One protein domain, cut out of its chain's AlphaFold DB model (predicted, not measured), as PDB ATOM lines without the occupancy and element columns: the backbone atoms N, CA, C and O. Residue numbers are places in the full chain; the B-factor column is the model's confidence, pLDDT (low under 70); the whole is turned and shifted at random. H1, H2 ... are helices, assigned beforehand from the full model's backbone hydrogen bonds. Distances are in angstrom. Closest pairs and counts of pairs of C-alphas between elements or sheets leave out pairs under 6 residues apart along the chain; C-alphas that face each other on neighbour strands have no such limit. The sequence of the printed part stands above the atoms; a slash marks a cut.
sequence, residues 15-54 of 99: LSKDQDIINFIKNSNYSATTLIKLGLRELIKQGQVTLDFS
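Overview. This is residues 15 to 54 of the 99 residues of an uncharacterized protein of Lactobacillus ghanensis DSM 18630 (UniProt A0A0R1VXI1). The longer helix, H2, and the shorter helix, H1, make an open V: they meet near their ends at a corner where residues 27 to 31 turn the backbone. At the far end of H2 a tail with no named element, residues 46 to 54, turns off from the helix line. The printed part has 40 residues with two named helices, H1 then H2 along the chain, and no named strand; its class is all helix. It is loose, with a radius of gyration of the C-alphas of 12.4 A, and the C-alphas span 32 by 23 by 19 A.

Along the chain. Find C-alpha 32 at (151.087, 211.240, 129.308); from there H2, residues 32 to 45, runs 20.0 A to C-alpha 45 at (158.901, 199.343, 143.307). Then go back to C-alpha 19 at (163.384, 215.024, 123.047), where H1, residues 19 to 26, begins; it measures 10.2 A from first to last C-alpha.

Arrangement. Start from H2 and look toward H1: the two are close but not clearly touching, with 2 pairs of C-alphas within 8 A. Their closest C-alphas are those of Ile 25 and Ala 32, 5.9 A apart. Their lines stand at a steep tilt of 64 degrees, and they run opposite ways. Their centres are 15.1 A apart. On the backbone of H1 and H2 you will find every O i to N i+4 pair within hydrogen-bond range.

Size, cuts and confidence. The two C-alphas farthest apart are those of Asn 27 and Ser 54, at 35.7 A. The printed part has no cut, and the link from H1 to H2, five residues, is tight. Residues 15 to 21, of which 19 to 21 belong to H1, stand free, as do residues 26 to 31, and residues 42 to 47, of which 42 to 45 belong to H2. Look at the B-factor column: the mean pLDDT of the printed part is 88.0, and residues 51 to 54 are under 70.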
ATOM      1  N   LEU A  15     162.540 221.018 125.908       89.56
ATOM      2  CA  LEU A  15     162.413 220.668 124.489       89.56
ATOM      3  C   LEU A  15     163.747 220.340 123.807       89.56
ATOM      4  O   LEU A  15     163.725 219.749 122.736       89.56
ATOM      5  N   SER A  16     164.890 220.745 124.364       93.00
ATOM      6  CA  SER A  16     166.204 220.443 123.785       93.00
ATOM      7  C   SER A  16     166.875 219.226 124.413       93.00
ATOM      8  O   SER A  16     167.636 218.553 123.726       93.00
ATOM      9  N   LYS A  17     166.610 218.937 125.693       95.44
ATOM     10  CA  LYS A  17     167.282 217.850 126.426       95.44
ATOM     11  C   LYS A  17     166.461 216.568 126.508       95.44
ATOM     12  O   LYS A  17     167.050 215.499 126.508       95.44
ATOM     13  N   ASP A  18     165.136 216.682 126.503       95.69
ATOM     14  CA  ASP A  18     164.220 215.570 126.783       95.69
ATOM     15  C   ASP A  18     163.443 215.148 125.521       95.69
ATOM     16  O   ASP A  18     162.285 214.729 125.592       95.69
ATOM     17  N   GLN A  19     164.033 215.334 124.332       95.81
ATOM     18  CA  GLN A  19     163.384 215.024 123.047       95.81
ATOM     19  C   GLN A  19     162.993 213.555 122.926       95.81
ATOM     20  O   GLN A  19     161.937 213.243 122.387       95.81
ATOM     21  N   ASP A  20     163.823 212.656 123.436       95.12
ATOM     22  CA  ASP A  20     163.549 211.226 123.511       95.12
ATOM     23  C   ASP A  20     162.273 210.942 124.319       95.12
ATOM     24  O   ASP A  20     161.372 210.260 123.828       95.12
ATOM     25  N   ILE A  21     162.138 211.548 125.500       92.88
ATOM     26  CA  ILE A  21     160.960 211.419 126.367       92.88
ATOM     27  C   ILE A  21     159.731 212.041 125.695       92.88
ATOM     28  O   ILE A  21     158.654 211.444 125.682       92.88
ATOM     29  N   ILE A  22     159.879 213.228 125.104       93.31
ATOM     30  CA  ILE A  22     158.796 213.918 124.392       93.31
ATOM     31  C   ILE A  22     158.302 213.067 123.218       93.31
ATOM     32  O   ILE A  22     157.093 212.897 123.051       93.31
ATOM     33  N   ASN A  23     159.216 212.513 122.421       94.94
ATOM     34  CA  ASN A  23     158.882 211.660 121.287       94.94
ATOM     35  C   ASN A  23     158.251 210.346 121.749       94.94
ATOM     36  O   ASN A  23     157.273 209.902 121.151       94.94
ATOM     37  N   PHE A  24     158.738 209.754 122.840       94.56
ATOM     38  CA  PHE A  24     158.121 208.578 123.443       94.56
ATOM     39  C   PHE A  24     156.673 208.848 123.871       94.56
ATOM     40  O   PHE A  24     155.779 208.076 123.531       94.56
ATOM     41  N   ILE A  25     156.412 209.965 124.559       93.06
ATOM     42  CA  ILE A  25     155.058 210.332 124.995       93.06
ATOM     43  C   ILE A  25     154.146 210.582 123.788       93.06
ATOM     44  O   ILE A  25     153.015 210.104 123.778       93.06
ATOM     45  N   LYS A  26     154.627 211.305 122.767       92.31
ATOM     46  CA  LYS A  26     153.843 211.630 121.563       92.31
ATOM     47  C   LYS A  26     153.472 210.406 120.729       92.31
ATOM     48  O   LYS A  26     152.391 210.386 120.154       92.31
ATOM     49  N   ASN A  27     154.358 209.415 120.660       95.88
ATOM     50  CA  ASN A  27     154.164 208.208 119.854       95.88
ATOM     51  C   ASN A  27     153.514 207.054 120.636       95.88
ATOM     52  O   ASN A  27     153.359 205.957 120.103       95.88
ATOM     53  N   SER A  28     153.162 207.267 121.905       95.12
ATOM     54  CA  SER A  28     152.535 206.247 122.740       95.12
ATOM     55  C   SER A  28     151.019 206.224 122.562       95.12
ATOM     56  O   SER A  28     150.368 207.261 122.476       95.12
ATOM     57  N   ASN A  29     150.438 205.027 122.629       96.94
ATOM     58  CA  ASN A  29     148.984 204.844 122.676       96.94
ATOM     59  C   ASN A  29     148.378 205.203 124.047       96.94
ATOM     60  O   ASN A  29     147.162 205.145 124.228       96.94
ATOM     61  N   TYR A  30     149.209 205.541 125.038       94.81
ATOM     62  CA  TYR A  30     148.777 205.909 126.383       94.81
ATOM     63  C   TYR A  30     148.872 207.415 126.614       94.81
ATOM     64  O   TYR A  30     149.787 208.082 126.144       94.81
ATOM     65  N   SER A  31     147.967 207.946 127.443       93.88
ATOM     66  CA  SER A  31     148.063 209.339 127.886       93.88
ATOM     67  C   SER A  31     149.365 209.597 128.655       93.88
ATOM     68  O   SER A  31     149.826 208.737 129.413       93.88
ATOM     69  N   ALA A  32     149.911 210.813 128.545       90.69
ATOM     70  CA  ALA A  32     151.087 211.240 129.308       90.69
ATOM     71  C   ALA A  32     150.920 210.988 130.819       90.69
ATOM     72  O   ALA A  32     151.816 210.464 131.476       90.69
ATOM     73  N   THR A  33     149.729 211.267 131.361       91.44
ATOM     74  CA  THR A  33     149.380 210.999 132.763       91.44
ATOM     75  C   THR A  33     149.508 209.519 133.123       91.44
ATOM     76  O   THR A  33     149.982 209.187 134.210       91.44
ATOM     77  N   THR A  34     149.087 208.616 132.235       93.69
ATOM     78  CA  THR A  34     149.229 207.167 132.441       93.69
ATOM     79  C   THR A  34     150.699 206.766 132.464       93.69
ATOM     80  O   THR A  34     151.114 206.057 133.376       93.69
ATOM     81  N   LEU A  35     151.490 207.257 131.508       93.94
ATOM     82  CA  LEU A  35     152.920 206.952 131.413       93.94
ATOM     83  C   LEU A  35     153.686 207.434 132.647       93.94
ATOM     84  O   LEU A  35     154.441 206.665 133.236       93.94
ATOM     85  N   ILE A  36     153.417 208.661 133.107       91.12
ATOM     86  CA  ILE A  36     154.022 209.215 134.325       91.12
ATOM     87  C   ILE A  36     153.661 208.357 135.544       91.12
ATOM     88  O   ILE A  36     154.533 208.011 136.339       91.12
ATOM     89  N   LYS A  37     152.391 207.952 135.685       90.56
ATOM     90  CA  LYS A  37     151.959 207.080 136.792       90.56
ATOM     91  C   LYS A  37     152.653 205.719 136.764       90.56
ATOM     92  O   LYS A  37     153.003 205.211 137.824       90.56
ATOM     93  N   LEU A  38     152.822 205.121 135.587       93.19
ATOM     94  CA  LEU A  38     153.511 203.837 135.443       93.19
ATOM     95  C   LEU A  38     154.998 203.961 135.782       93.19
ATOM     96  O   LEU A  38     155.493 203.164 136.574       93.19
ATOM     97  N   GLY A  39     155.672 204.993 135.267       90.81
ATOM     98  CA  GLY A  39     157.075 205.262 135.580       90.81
ATOM     99  C   GLY A  39     157.304 205.460 137.078       90.81
ATOM    100  O   GLY A  39     158.148 204.793 137.665       90.81
ATOM    101  N   LEU A  40     156.486 206.292 137.733       89.88
ATOM    102  CA  LEU A  40     156.576 206.504 139.181       89.88
ATOM    103  C   LEU A  40     156.356 205.211 139.978       89.88
ATOM    104  O   LEU A  40     157.089 204.952 140.928       89.88
ATOM    105  N   ARG A  41     155.381 204.375 139.592       90.44
ATOM    106  CA  ARG A  41     155.145 203.077 140.249       90.44
ATOM    107  C   ARG A  41     156.355 202.157 140.149       90.44
ATOM    108  O   ARG A  41     156.686 201.501 141.133       90.44
ATOM    109  N   GLU A  42     156.999 202.112 138.989       90.88
ATOM    110  CA  GLU A  42     158.176 201.272 138.784       90.88
ATOM    111  C   GLU A  42     159.375 201.778 139.598       90.88
ATOM    112  O   GLU A  42     160.016 200.990 140.287       90.88
ATOM    113  N   LEU A  43     159.611 203.094 139.631       89.44
ATOM    114  CA  LEU A  43     160.672 203.695 140.450       89.44
ATOM    115  C   LEU A  43     160.485 203.422 141.951       89.44
ATOM    116  O   LEU A  43     161.449 203.102 142.648       89.44
ATOM    117  N   ILE A  44     159.244 203.496 142.446       87.75
ATOM    118  CA  ILE A  44     158.907 203.158 143.839       87.75
ATOM    119  C   ILE A  44     159.153 201.671 144.101       87.75
ATOM    120  O   ILE A  44     159.763 201.311 145.106       87.75
ATOM    121  N   LYS A  45     158.714 200.795 143.191       88.69
ATOM    122  CA  LYS A  45     158.901 199.343 143.307       88.69
ATOM    123  C   LYS A  45     160.381 198.954 143.338       88.69
ATOM    124  O   LYS A  45     160.749 198.031 144.058       88.69
ATOM    125  N   GLN A  46     161.218 199.659 142.583       89.88
ATOM    126  CA  GLN A  46     162.669 199.468 142.571       89.88
ATOM    127  C   GLN A  46     163.378 200.127 143.768       89.88
ATOM    128  O   GLN A  46     164.589 199.981 143.908       89.88
ATOM    129  N   GLY A  47     162.654 200.855 144.625       86.44
ATOM    130  CA  GLY A  47     163.229 201.580 145.760       86.44
ATOM    131  C   GLY A  47     164.106 202.770 145.356       86.44
ATOM    132  O   GLY A  47     164.896 203.240 146.168       86.44
ATOM    133  N   GLN A  48     163.991 203.256 144.116       82.88
ATOM    134  CA  GLN A  48     164.771 204.391 143.604       82.88
ATOM    135  C   GLN A  48     164.173 205.745 143.995       82.88
ATOM    136  O   GLN A  48     164.850 206.768 143.928       82.88
ATOM    137  N   VAL A  49     162.901 205.755 144.394       78.75
ATOM    138  CA  VAL A  49     162.192 206.946 144.857       78.75
ATOM    139  C   VAL A  49     161.396 206.585 146.102       78.75
ATOM    140  O   VAL A  49     160.584 205.659 146.084       78.75
ATOM    141  N   THR A  50     161.593 207.345 147.174       73.44
ATOM    142  CA  THR A  50     160.721 207.344 148.346       73.44
ATOM    143  C   THR A  50     159.734 208.499 148.227       73.44
ATOM    144  O   THR A  50     160.114 209.644 147.991       73.44
ATOM    145  N   LEU A  51     158.442 208.199 148.357       68.75
ATOM    146  CA  LEU A  51     157.421 209.233 148.480       68.75
ATOM    147  C   LEU A  51     157.302 209.600 149.958       68.75
ATOM    148  O   LEU A  51     156.763 208.823 150.743       68.75
ATOM    149  N   ASP A  52     157.817 210.769 150.328       62.03
ATOM    150  CA  ASP A  52     157.554 211.347 151.642       62.03
ATOM    151  C   ASP A  52     156.216 212.090 151.592       62.03
ATOM    152  O   ASP A  52     156.085 213.173 151.014       62.03
ATOM    153  N   PHE A  53     155.184 211.464 152.146       57.19
ATOM    154  CA  PHE A  53     153.900 212.113 152.355       57.19
ATOM    155  C   PHE A  53     153.939 212.829 153.703       57.19
ATOM    156  O   PHE A  53     153.377 212.345 154.689       57.19
ATOM    157  N   SER A  54     154.576 214.001 153.743       47.56
ATOM    158  CA  SER A  54     154.546 214.895 154.903       47.56
ATOM    159  C   SER A  54     153.111 215.412 155.120       47.56
ATOM    160  O   SER A  54     152.729 216.485 154.651       47.56
TER     161      SER A  54